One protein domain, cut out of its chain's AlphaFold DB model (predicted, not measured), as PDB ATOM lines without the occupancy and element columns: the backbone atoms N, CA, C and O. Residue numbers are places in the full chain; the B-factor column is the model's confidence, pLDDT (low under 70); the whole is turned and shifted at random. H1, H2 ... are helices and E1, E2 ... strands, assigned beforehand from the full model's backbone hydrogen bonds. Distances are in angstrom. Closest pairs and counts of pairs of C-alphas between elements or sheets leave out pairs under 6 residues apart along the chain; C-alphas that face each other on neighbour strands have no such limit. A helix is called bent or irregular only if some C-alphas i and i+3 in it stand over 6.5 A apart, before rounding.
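Overview. This is residues 43 to 61, 75 to 94 and 118 to 167 of the 179 residues of an uncharacterized protein of Planctomycetales bacterium 71-10 (UniProt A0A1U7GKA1). Picture two layers: a twisted sheet of four antiparallel strands, with one long bent helix, H3, covering one face and no named helix on the other. The arm H3a crosses E4, E3 and E2 on a slant, H3b runs over E1 and E4, and the short helices H1 and H2 lie beyond opposite ends of the sheet. The 89 printed residues include three named helices and four named strands, in the order E1 H1 E2 E3 E4 H2 H3; the sheet's order is E1 E4 E3 E2, and the class is mixed, helices and strands. The whole is loose, with a radius of gyration of the C-alphas of 15.8 A, and is a rod spanning 56 by 21 by 17 A.

Arrangement. Begin at edge strand E1, residues 43 to 56, which bends by 50 degrees at residue 46. Its antiparallel neighbour is E4, residues 118 to 127, at 173 degrees; look for N 48 and O 122, 2.8 A apart. E3, residues 86 to 94, is antiparallel to E4 at 161 degrees, with N 91 and O 121 at 2.8 A. E2, residues 75 to 81, is the other edge strand and forms a hairpin with E3 at 168 degrees; N 79 and O 88 are 2.8 A apart. H1, residues 58 to 61, and H2, residues 129 to 134, are not on the sheet. By its hydrogen bonds H3, residues 137 to 165, was assigned as one helix, but it is bent: C-alphas 150 and 153 are 6.9 A apart, and its arms H3a, residues 137 to 150, and H3b, residues 153 to 165, stand at a steep tilt of 45 degrees. Both arms are on the same face. H3a has a height over the sheet of 8.6 A and runs slantwise to the strands, 57 degrees to E2 on the local plane, only just short of across; its closest C-alphas to E3 are those of Leu 148 and Cys 91, 6.1 A. H3b, at a height of 9.0 A, runs along the strands, 27 degrees to E1 on the local plane, only just short of slantwise; its closest C-alphas to E1 are those of Ala 162 and Val 54, 7.0 A. In H3b every O i to N i+4 pair is within hydrogen-bond range, in H3a 8 of 10; H2 has 0 of 2, with 2 of 3 O i to N i+3 pairs, and H1 is too short for an i+4 pair.

Along the chain. Find C-alpha 43 at (152.666, 173.306, 114.962); from there E1 runs 36.4 A to residue 56. H1 follows, then E2, 20.6 A, E3, 26.4 A, and E4, 28.8 A. H2 is only just irregular, with C-alphas 130 and 133 6.9 A apart. H3a is 19.5 A long and H3b 18.3 A, ending with C-alpha 165 at (155.729, 164.065, 146.538).

Size, cuts and confidence. The two C-alphas farthest apart are those of Glu 59 and Asp 130, 56.5 A. Residues 62 to 74 are not printed, a gap of 29.7 A between C-alphas 61 and 75, nor are 95 to 117, a gap of 4.5 A between C-alphas 94 and 118. The links that are printed whole are tight. Mean pLDDT of the printed part is 89.8; residues 58 to 61 are under 70.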
ATOM      1  N   ARG A  43     151.415 173.303 114.194       90.25
ATOM      2  CA  ARG A  43     152.666 173.306 114.962       90.25
ATOM      3  C   ARG A  43     152.399 173.559 116.432       90.25
ATOM      4  O   ARG A  43     151.854 174.603 116.788       90.25
ATOM      5  N   THR A  44     152.850 172.648 117.288       91.75
ATOM      6  CA  THR A  44     152.820 172.842 118.739       91.75
ATOM      7  C   THR A  44     153.701 174.028 119.116       91.75
ATOM      8  O   THR A  44     154.878 174.084 118.758       91.75
ATOM      9  N   ARG A  45     153.138 174.990 119.845       94.06
ATOM     10  CA  ARG A  45     153.871 176.139 120.385       94.06
ATOM     11  C   ARG A  45     154.306 175.915 121.818       94.06
ATOM     12  O   ARG A  45     155.438 176.237 122.168       94.06
ATOM     13  N   ARG A  46     153.395 175.428 122.657       94.50
ATOM     14  CA  ARG A  46     153.650 175.205 124.083       94.50
ATOM     15  C   ARG A  46     152.629 174.255 124.687       94.50
ATOM     16  O   ARG A  46     151.507 174.160 124.198       94.50
ATOM     17  N   VAL A  47     153.040 173.628 125.782       95.50
ATOM     18  CA  VAL A  47     152.202 172.800 126.649       95.50
ATOM     19  C   VAL A  47     152.232 173.414 128.046       95.50
ATOM     20  O   VAL A  47     153.297 173.800 128.528       95.50
ATOM     21  N   ILE A  48     151.068 173.578 128.671       96.75
ATOM     22  CA  ILE A  48     150.902 174.284 129.946       96.75
ATOM     23  C   ILE A  48     150.026 173.437 130.868       96.75
ATOM     24  O   ILE A  48     148.919 173.073 130.488       96.75
ATOM     25  N   LEU A  49     150.468 173.192 132.103       97.00
ATOM     26  CA  LEU A  49     149.582 172.689 133.153       97.00
ATOM     27  C   LEU A  49     148.644 173.825 133.595       97.00
ATOM     28  O   LEU A  49     149.099 174.795 134.201       97.00
ATOM     29  N   GLN A  50     147.354 173.738 133.268       95.44
ATOM     30  CA  GLN A  50     146.372 174.771 133.623       95.44
ATOM     31  C   GLN A  50     145.794 174.571 135.017       95.44
ATOM     32  O   GLN A  50     145.607 175.529 135.765       95.44
ATOM     33  N   ARG A  51     145.471 173.321 135.345       94.38
ATOM     34  CA  ARG A  51     144.852 172.940 136.610       94.38
ATOM     35  C   ARG A  51     145.356 171.569 137.012       94.38
ATOM     36  O   ARG A  51     145.517 170.694 136.168       94.38
ATOM     37  N   SER A  52     145.552 171.386 138.307       96.31
ATOM     38  CA  SER A  52     145.811 170.077 138.885       96.31
ATOM     39  C   SER A  52     145.189 169.967 140.263       96.31
ATOM     40  O   SER A  52     145.150 170.948 141.007       96.31
ATOM     41  N   GLN A  53     144.781 168.761 140.621       96.06
ATOM     42  CA  GLN A  53     144.386 168.391 141.965       96.06
ATOM     43  C   GLN A  53     145.028 167.048 142.299       96.06
ATOM     44  O   GLN A  53     144.940 166.094 141.533       96.06
ATOM     45  N   VAL A  54     145.700 166.992 143.445       93.56
ATOM     46  CA  VAL A  54     146.312 165.768 143.958       93.56
ATOM     47  C   VAL A  54     145.773 165.542 145.358       93.56
ATOM     48  O   VAL A  54     145.869 166.423 146.212       93.56
ATOM     49  N   VAL A  55     145.187 164.372 145.580       91.44
ATOM     50  CA  VAL A  55     144.702 163.932 146.888       91.44
ATOM     51  C   VAL A  55     145.440 162.653 147.232       91.44
ATOM     52  O   VAL A  55     145.402 161.705 146.455       91.44
ATOM     53  N   ALA A  56     146.113 162.634 148.376       87.56
ATOM     54  CA  ALA A  56     146.809 161.459 148.881       87.56
ATOM     55  C   ALA A  56     146.274 161.112 150.270       87.56
ATOM     56  O   ALA A  56     146.053 162.011 151.086       87.56
ATOM     57  N   ASP A  57     146.070 159.824 150.527       82.25
ATOM     58  CA  ASP A  57     145.710 159.333 151.854       82.25
ATOM     59  C   ASP A  57     146.976 159.244 152.731       82.25
ATOM     60  O   ASP A  57     147.875 158.455 152.420       82.25
ATOM     61  N   PRO A  58     147.074 160.023 153.827       65.25
ATOM     62  CA  PRO A  58     148.231 159.989 154.719       65.25
ATOM     63  C   PRO A  58     148.418 158.638 155.428       65.25
ATOM     64  O   PRO A  58     149.546 158.292 155.773       65.25
ATOM     65  N   GLU A  59     147.352 157.855 155.632       64.12
ATOM     66  CA  GLU A  59     147.425 156.522 156.254       64.12
ATOM     67  C   GLU A  59     147.796 155.424 155.238       64.12
ATOM     68  O   GLU A  59     148.189 154.312 155.603       64.12
ATOM     69  N   GLY A  60     147.724 155.742 153.943       56.97
ATOM     70  CA  GLY A  60     147.992 154.835 152.832       56.97
ATOM     71  C   GLY A  60     149.466 154.485 152.611       56.97
ATOM     72  O   GLY A  60     149.749 153.486 151.952       56.97
ATOM     73  N   LEU A  61     150.383 155.269 153.186       54.53
ATOM     74  CA  LEU A  61     151.840 155.214 152.988       54.53
ATOM     75  C   LEU A  61     152.548 154.024 153.657       54.53
ATOM     76  O   LEU A  61     153.736 153.816 153.424       54.53
ATOM     77  N   GLU A  75     139.600 163.127 128.539       89.25
ATOM     78  CA  GLU A  75     138.684 164.046 127.881       89.25
ATOM     79  C   GLU A  75     139.488 165.155 127.215       89.25
ATOM     80  O   GLU A  75     140.545 165.570 127.702       89.25
ATOM     81  N   SER A  76     138.989 165.668 126.096       91.50
ATOM     82  CA  SER A  76     139.603 166.810 125.435       91.50
ATOM     83  C   SER A  76     138.560 167.807 124.951       91.50
ATOM     84  O   SER A  76     137.442 167.449 124.593       91.50
ATOM     85  N   VAL A  77     138.929 169.085 124.994       93.06
ATOM     86  CA  VAL A  77     138.110 170.196 124.503       93.06
ATOM     87  C   VAL A  77     139.000 171.116 123.690       93.06
ATOM     88  O   VAL A  77     140.102 171.450 124.134       93.06
ATOM     89  N   TYR A  78     138.521 171.560 122.531       93.44
ATOM     90  CA  TYR A  78     139.258 172.478 121.674       93.44
ATOM     91  C   TYR A  78     138.598 173.854 121.538       93.44
ATOM     92  O   TYR A  78     137.392 174.023 121.697       93.44
ATOM     93  N   ASP A  79     139.429 174.846 121.232       95.44
ATOM     94  CA  ASP A  79     139.057 176.210 120.859       95.44
ATOM     95  C   ASP A  79     139.925 176.622 119.666       95.44
ATOM     96  O   ASP A  79     141.153 176.729 119.782       95.44
ATOM     97  N   PHE A  80     139.297 176.811 118.507       94.56
ATOM     98  CA  PHE A  80     139.969 177.237 117.287       94.56
ATOM     99  C   PHE A  80     139.541 178.652 116.897       94.56
ATOM    100  O   PHE A  80     138.365 178.925 116.674       94.56
ATOM    101  N   ASP A  81     140.521 179.544 116.746       94.44
ATOM    102  CA  ASP A  81     140.330 180.885 116.201       94.44
ATOM    103  C   ASP A  81     140.984 180.992 114.809       94.44
ATOM    104  O   ASP A  81     142.209 181.173 114.709       94.44
ATOM    105  N   PRO A  82     140.185 180.955 113.721       91.00
ATOM    106  CA  PRO A  82     140.679 181.079 112.351       91.00
ATOM    107  C   PRO A  82     141.400 182.403 112.076       91.00
ATOM    108  O   PRO A  82     142.312 182.450 111.250       91.00
ATOM    109  N   LYS A  83     141.023 183.494 112.762       92.62
ATOM    110  CA  LYS A  83     141.601 184.827 112.527       92.62
ATOM    111  C   LYS A  83     143.007 184.923 113.096       92.62
ATOM    112  O   LYS A  83     143.905 185.440 112.433       92.62
ATOM    113  N   SER A  84     143.211 184.432 114.319       93.81
ATOM    114  CA  SER A  84     144.542 184.406 114.935       93.81
ATOM    115  C   SER A  84     145.363 183.171 114.565       93.81
ATOM    116  O   SER A  84     146.565 183.146 114.847       93.81
ATOM    117  N   ARG A  85     144.751 182.191 113.882       93.62
ATOM    118  CA  ARG A  85     145.342 180.898 113.491       93.62
ATOM    119  C   ARG A  85     145.826 180.099 114.699       93.62
ATOM    120  O   ARG A  85     146.854 179.423 114.642       93.62
ATOM    121  N   ARG A  86     145.118 180.240 115.819       95.38
ATOM    122  CA  ARG A  86     145.444 179.568 117.074       95.38
ATOM    123  C   ARG A  86     144.440 178.467 117.326       95.38
ATOM    124  O   ARG A  86     143.243 178.726 117.342       95.38
ATOM    125  N   LEU A  87     144.960 177.273 117.560       94.50
ATOM    126  CA  LEU A  87     144.196 176.144 118.063       94.50
ATOM    127  C   LEU A  87     144.664 175.866 119.490       94.50
ATOM    128  O   LEU A  87     145.863 175.806 119.765       94.50
ATOM    129  N   ARG A  88     143.721 175.731 120.408       96.88
ATOM    130  CA  ARG A  88     143.946 175.329 121.792       96.88
ATOM    131  C   ARG A  88     143.249 174.006 122.010       96.88
ATOM    132  O   ARG A  88     142.079 173.905 121.676       96.88
ATOM    133  N   VAL A  89     143.941 173.035 122.590       96.25
ATOM    134  CA  VAL A  89     143.337 171.774 123.026       96.25
ATOM    135  C   VAL A  89     143.657 171.585 124.499       96.25
ATOM    136  O   VAL A  89     144.820 171.634 124.894       96.25
ATOM    137  N   THR A  90     142.628 171.422 125.318       97.00
ATOM    138  CA  THR A  90     142.760 171.136 126.746       97.00
ATOM    139  C   THR A  90     142.483 169.662 126.962       97.00
ATOM    140  O   THR A  90     141.376 169.212 126.695       97.00
ATOM    141  N   CYS A  91     143.479 168.932 127.445       95.38
ATOM    142  CA  CYS A  91     143.420 167.506 127.729       95.38
ATOM    143  C   CYS A  91     143.282 167.295 129.237       95.38
ATOM    144  O   CYS A  91     144.162 167.713 129.996       95.38
ATOM    145  N   HIS A  92     142.196 166.661 129.666       95.00
ATOM    146  CA  HIS A  92     141.934 166.310 131.053       95.00
ATOM    147  C   HIS A  92     142.145 164.814 131.272       95.00
ATOM    148  O   HIS A  92     141.567 163.983 130.575       95.00
ATOM    149  N   CYS A  93     142.942 164.482 132.281       92.38
ATOM    150  CA  CYS A  93     143.223 163.105 132.650       92.38
ATOM    151  C   CYS A  93     143.096 162.934 134.162       92.38
ATOM    152  O   CYS A  93     143.601 163.759 134.937       92.38
ATOM    153  N   ARG A  94     142.494 161.818 134.579       92.75
ATOM    154  CA  ARG A  94     142.346 161.456 135.986       92.75
ATOM    155  C   ARG A  94     142.825 160.037 136.252       92.75
ATOM    156  O   ARG A  94     142.322 159.084 135.672       92.75
ATOM    157  N   GLU A 118     144.327 164.434 139.309       95.81
ATOM    158  CA  GLU A 118     143.580 165.100 138.243       95.81
ATOM    159  C   GLU A 118     144.457 166.208 137.664       95.81
ATOM    160  O   GLU A 118     145.026 167.012 138.410       95.81
ATOM    161  N   ALA A 119     144.590 166.262 136.343       96.31
ATOM    162  CA  ALA A 119     145.360 167.304 135.675       96.31
ATOM    163  C   ALA A 119     144.745 167.682 134.326       96.31
ATOM    164  O   ALA A 119     144.286 166.822 133.576       96.31
ATOM    165  N   ALA A 120     144.788 168.979 134.021       96.75
ATOM    166  CA  ALA A 120     144.398 169.549 132.741       96.75
ATOM    167  C   ALA A 120     145.608 170.221 132.081       96.75
ATOM    168  O   ALA A 120     146.143 171.210 132.600       96.75
ATOM    169  N   PHE A 121     146.027 169.695 130.933       97.06
ATOM    170  CA  PHE A 121     147.102 170.252 130.117       97.06
ATOM    171  C   PHE A 121     146.524 170.986 128.912       97.06
ATOM    172  O   PHE A 121     145.783 170.410 128.125       97.06
ATOM    173  N   LEU A 122     146.900 172.252 128.741       97.50
ATOM    174  CA  LEU A 122     146.616 173.032 127.543       97.50
ATOM    175  C   LEU A 122     147.771 172.902 126.558       97.50
ATOM    176  O   LEU A 122     148.900 173.298 126.859       97.50
ATOM    177  N   LEU A 123     147.458 172.432 125.361       97.31
ATOM    178  CA  LEU A 123     148.336 172.422 124.210       97.31
ATOM    179  C   LEU A 123     147.909 173.568 123.298       97.31
ATOM    180  O   LEU A 123     146.775 173.630 122.823       97.31
ATOM    181  N   GLU A 124     148.818 174.514 123.086       96.88
ATOM    182  CA  GLU A 124     148.605 175.595 122.132       96.88
ATOM    183  C   GLU A 124     149.337 175.306 120.832       96.88
ATOM    184  O   GLU A 124     150.536 175.009 120.819       96.88
ATOM    185  N   TYR A 125     148.621 175.505 119.735       95.69
ATOM    186  CA  TYR A 125     149.078 175.267 118.385       95.69
ATOM    187  C   TYR A 125     148.957 176.522 117.526       95.69
ATOM    188  O   TYR A 125     148.084 177.373 117.717       95.69
ATOM    189  N   GLU A 126     149.842 176.614 116.544       94.56
ATOM    190  CA  GLU A 126     149.746 177.545 115.429       94.56
ATOM    191  C   GLU A 126     149.404 176.777 114.155       94.56
ATOM    192  O   GLU A 126     150.057 175.785 113.828       94.56
ATOM    193  N   VAL A 127     148.394 177.255 113.435       91.88
ATOM    194  CA  VAL A 127     147.922 176.656 112.187       91.88
ATOM    195  C   VAL A 127     148.495 177.414 110.991       91.88
ATOM    196  O   VAL A 127     148.454 178.647 110.928       91.88
ATOM    197  N   HIS A 128     149.017 176.681 110.009       89.50
ATOM    198  CA  HIS A 128     149.459 177.253 108.742       89.50
ATOM    199  C   HIS A 128     148.282 177.934 108.016       89.50
ATOM    200  O   HIS A 128     147.208 177.339 107.930       89.50
ATOM    201  N   PRO A 129     148.452 179.147 107.453       87.75
ATOM    202  CA  PRO A 129     147.354 179.885 106.818       87.75
ATOM    203  C   PRO A 129     146.634 179.080 105.728       87.75
ATOM    204  O   PRO A 129     145.410 179.096 105.682       87.75
ATOM    205  N   ASP A 130     147.376 178.316 104.923       86.44
ATOM    206  CA  ASP A 130     146.805 177.509 103.834       86.44
ATOM    207  C   ASP A 130     145.928 176.346 104.324       86.44
ATOM    208  O   ASP A 130     145.124 175.825 103.556       86.44
ATOM    209  N   ALA A 131     146.073 175.931 105.586       86.25
ATOM    210  CA  ALA A 131     145.282 174.852 106.173       86.25
ATOM    211  C   ALA A 131     144.003 175.352 106.858       86.25
ATOM    212  O   ALA A 131     143.064 174.578 106.999       86.25
ATOM    213  N   VAL A 132     143.930 176.636 107.238       87.38
ATOM    214  CA  VAL A 132     142.772 177.221 107.943       87.38
ATOM    215  C   VAL A 132     141.437 176.965 107.228       87.38
ATOM    216  O   VAL A 132     140.491 176.593 107.916       87.38
ATOM    217  N   PRO A 133     141.316 177.107 105.890       86.44
ATOM    218  CA  PRO A 133     140.044 176.866 105.203       86.44
ATOM    219  C   PRO A 133     139.567 175.409 105.242       86.44
ATOM    220  O   PRO A 133     138.400 175.158 104.966       86.44
ATOM    221  N   GLY A 134     140.469 174.461 105.520       83.12
ATOM    222  CA  GLY A 134     140.182 173.027 105.569       83.12
ATOM    223  C   GLY A 134     140.029 172.469 106.984       83.12
ATOM    224  O   GLY A 134     139.985 171.253 107.129       83.12
ATOM    225  N   ILE A 135     140.006 173.324 108.011       85.12
ATOM    226  CA  ILE A 135     139.742 172.911 109.391       85.12
ATOM    227  C   ILE A 135     138.248 173.057 109.667       85.12
ATOM    228  O   ILE A 135     137.726 174.171 109.699       85.12
ATOM    229  N   ASP A 136     137.597 171.923 109.898       85.62
ATOM    230  CA  ASP A 136     136.232 171.808 110.400       85.62
ATOM    231  C   ASP A 136     136.199 170.972 111.693       85.62
ATOM    232  O   ASP A 136     137.232 170.476 112.154       85.62
ATOM    233  N   ASP A 137     135.014 170.833 112.288       85.75
ATOM    234  CA  ASP A 137     134.839 170.131 113.562       85.75
ATOM    235  C   ASP A 137     135.241 168.650 113.466       85.75
ATOM    236  O   ASP A 137     135.892 168.135 114.368       85.75
ATOM    237  N   ALA A 138     134.961 167.980 112.341       84.75
ATOM    238  CA  ALA A 138     135.314 166.571 112.150       84.75
ATOM    239  C   ALA A 138     136.836 166.360 112.131       84.75
ATOM    240  O   ALA A 138     137.358 165.396 112.693       84.75
ATOM    241  N   VAL A 139     137.567 167.278 111.501       83.81
ATOM    242  CA  VAL A 139     139.030 167.284 111.505       83.81
ATOM    243  C   VAL A 139     139.584 167.569 112.903       83.81
ATOM    244  O   VAL A 139     140.568 166.946 113.308       83.81
ATOM    245  N   LEU A 140     138.983 168.507 113.636       87.69
ATOM    246  CA  LEU A 140     139.413 168.865 114.989       87.69
ATOM    247  C   LEU A 140     139.158 167.740 115.991       87.69
ATOM    248  O   LEU A 140     140.023 167.493 116.831       87.69
ATOM    249  N   ASP A 141     138.045 167.020 115.857       84.44
ATOM    250  CA  ASP A 141     137.731 165.844 116.669       84.44
ATOM    251  C   ASP A 141     138.815 164.767 116.503       84.44
ATOM    252  O   ASP A 141     139.373 164.295 117.490       84.44
ATOM    253  N   VAL A 142     139.226 164.460 115.266       82.94
ATOM    254  CA  VAL A 142     140.334 163.515 115.006       82.94
ATOM    255  C   VAL A 142     141.675 164.056 115.515       82.94
ATOM    256  O   VAL A 142     142.520 163.312 116.014       82.94
ATOM    257  N   PHE A 143     141.909 165.365 115.396       86.19
ATOM    258  CA  PHE A 143     143.141 165.980 115.884       86.19
ATOM    259  C   PHE A 143     143.249 165.936 117.417       86.19
ATOM    260  O   PHE A 143     144.362 165.913 117.948       86.19
ATOM    261  N   CYS A 144     142.128 165.890 118.140       87.31
ATOM    262  CA  CYS A 144     142.128 165.800 119.596       87.31
ATOM    263  C   CYS A 144     142.808 164.526 120.109       87.31
ATOM    264  O   CYS A 144     143.560 164.605 121.080       87.31
ATOM    265  N   ASP A 145     142.671 163.400 119.410       85.06
ATOM    266  CA  ASP A 145     143.386 162.163 119.747       85.06
ATOM    267  C   ASP A 145     144.905 162.339 119.613       85.06
ATOM    268  O   ASP A 145     145.691 161.922 120.469       85.06
ATOM    269  N   ALA A 146     145.346 163.047 118.567       85.62
ATOM    270  CA  ALA A 146     146.754 163.380 118.387       85.62
ATOM    271  C   ALA A 146     147.259 164.353 119.467       85.62
ATOM    272  O   ALA A 146     148.399 164.233 119.925       85.62
ATOM    273  N   ALA A 147     146.428 165.308 119.893       89.69
ATOM    274  CA  ALA A 147     146.746 166.218 120.988       89.69
ATOM    275  C   ALA A 147     146.842 165.480 122.332       89.69
ATOM    276  O   ALA A 147     147.786 165.715 123.086       89.69
ATOM    277  N   LEU A 148     145.942 164.529 122.601       89.56
ATOM    278  CA  LEU A 148     145.993 163.648 123.768       89.56
ATOM    279  C   LEU A 148     147.285 162.826 123.795       89.56
ATOM    280  O   LEU A 148     147.992 162.823 124.806       89.56
ATOM    281  N   ALA A 149     147.663 162.222 122.667       87.50
ATOM    282  CA  ALA A 149     148.925 161.493 122.546       87.50
ATOM    283  C   ALA A 149     150.153 162.392 122.798       87.50
ATOM    284  O   ALA A 149     151.131 161.960 123.409       87.50
ATOM    285  N   GLN A 150     150.107 163.661 122.380       90.12
ATOM    286  CA  GLN A 150     151.160 164.646 122.661       90.12
ATOM    287  C   GLN A 150     151.173 165.112 124.123       90.12
ATOM    288  O   GLN A 150     152.242 165.425 124.650       90.12
ATOM    289  N   ALA A 151     150.012 165.177 124.779       91.81
ATOM    290  CA  ALA A 151     149.872 165.532 126.190       91.81
ATOM    291  C   ALA A 151     150.352 164.406 127.120       91.81
ATOM    292  O   ALA A 151     150.844 164.671 128.220       91.81
ATOM    293  N   TRP A 152     150.237 163.154 126.667       90.81
ATOM    294  CA  TRP A 152     150.456 161.950 127.466       90.81
ATOM    295  C   TRP A 152     151.792 161.907 128.228       90.81
ATOM    296  O   TRP A 152     151.767 161.634 129.433       90.81
ATOM    297  N   PRO A 153     152.956 162.229 127.627       92.00
ATOM    298  CA  PRO A 153     154.227 162.207 128.352       92.00
ATOM    299  C   PRO A 153     154.267 163.200 129.522       92.00
ATOM    300  O   PRO A 153     154.761 162.863 130.595       92.00
ATOM    301  N   TYR A 154     153.691 164.395 129.348       93.62
ATOM    302  CA  TYR A 154     153.635 165.415 130.401       93.62
ATOM    303  C   TYR A 154     152.762 164.968 131.566       93.62
ATOM    304  O   TYR A 154     153.112 165.169 132.729       93.62
ATOM    305  N   TRP A 155     151.634 164.333 131.258       93.44
ATOM    306  CA  TRP A 155     150.751 163.790 132.276       93.44
ATOM    307  C   TRP A 155     151.406 162.638 133.050       93.44
ATOM    308  O   TRP A 155     151.341 162.612 134.278       93.44
ATOM    309  N   ARG A 156     152.119 161.736 132.367       91.19
ATOM    310  CA  ARG A 156     152.868 160.649 133.017       91.19
ATOM    311  C   ARG A 156     153.935 161.159 133.975       91.19
ATOM    312  O   ARG A 156     154.037 160.673 135.101       91.19
ATOM    313  N   ASP A 157     154.718 162.140 133.537       92.75
ATOM    314  CA  ASP A 157     155.738 162.755 134.383       92.75
ATOM    315  C   ASP A 157     155.104 163.500 135.566       92.75
ATOM    316  O   ASP A 157     155.638 163.460 136.675       92.75
ATOM    317  N   PHE A 158     153.927 164.106 135.380       93.94
ATOM    318  CA  PHE A 158     153.181 164.728 136.471       93.94
ATOM    319  C   PHE A 158     152.676 163.708 137.498       93.94
ATOM    320  O   PHE A 158     152.823 163.932 138.696       93.94
ATOM    321  N   VAL A 159     152.142 162.562 137.067       90.44
ATOM    322  CA  VAL A 159     151.753 161.462 137.972       90.44
ATOM    323  C   VAL A 159     152.963 160.938 138.750       90.44
ATOM    324  O   VAL A 159     152.880 160.693 139.958       90.44
ATOM    325  N   ARG A 160     154.106 160.791 138.077       89.69
ATOM    326  CA  ARG A 160     155.376 160.393 138.695       89.69
ATOM    327  C   ARG A 160     155.818 161.384 139.774       89.69
ATOM    328  O   ARG A 160     156.162 160.971 140.880       89.69
ATOM    329  N   ASP A 161     155.798 162.679 139.476       91.69
ATOM    330  CA  ASP A 161     156.144 163.730 140.439       91.69
ATOM    331  C   ASP A 161     155.140 163.773 141.605       91.69
ATOM    332  O   ASP A 161     155.546 163.779 142.767       91.69
ATOM    333  N   ALA A 162     153.837 163.695 141.320       91.12
ATOM    334  CA  ALA A 162     152.774 163.705 142.323       91.12
ATOM    335  C   ALA A 162     152.859 162.511 143.288       91.12
ATOM    336  O   ALA A 162     152.790 162.702 144.501       91.12
ATOM    337  N   SER A 163     153.059 161.295 142.770       86.56
ATOM    338  CA  SER A 163     153.232 160.087 143.592       86.56
ATOM    339  C   SER A 163     154.470 160.181 144.485       86.56
ATOM    340  O   SER A 163     154.384 159.928 145.686       86.56
ATOM    341  N   THR A 164     155.591 160.656 143.935       86.94
ATOM    342  CA  THR A 164     156.835 160.851 144.692       86.94
ATOM    343  C   THR A 164     156.661 161.884 145.809       86.94
ATOM    344  O   THR A 164     157.076 161.647 146.942       86.94
ATOM    345  N   ARG A 165     156.012 163.023 145.531       88.12
ATOM    346  CA  ARG A 165     155.729 164.065 146.538       88.12
ATOM    347  C   ARG A 165     154.750 163.608 147.610       88.12
ATOM    348  O   ARG A 165     154.850 164.067 148.744       88.12
ATOM    349  N   ALA A 166     153.828 162.718 147.255       85.25
ATOM    350  CA  ALA A 166     152.929 162.076 148.202       85.25
ATOM    351  C   ALA A 166     153.644 161.044 149.091       85.25
ATOM    352  O   ALA A 166     153.046 160.588 150.056       85.25
ATOM    353  N   GLY A 167     154.903 160.688 148.798       80.56
ATOM    354  CA  GLY A 167     155.665 159.664 149.518       80.56
ATOM    355  C   GLY A 167     155.325 158.232 149.099       80.56
ATOM    356  O   GLY A 167     155.737 157.287 149.766       80.56
TER     357      GLY A 167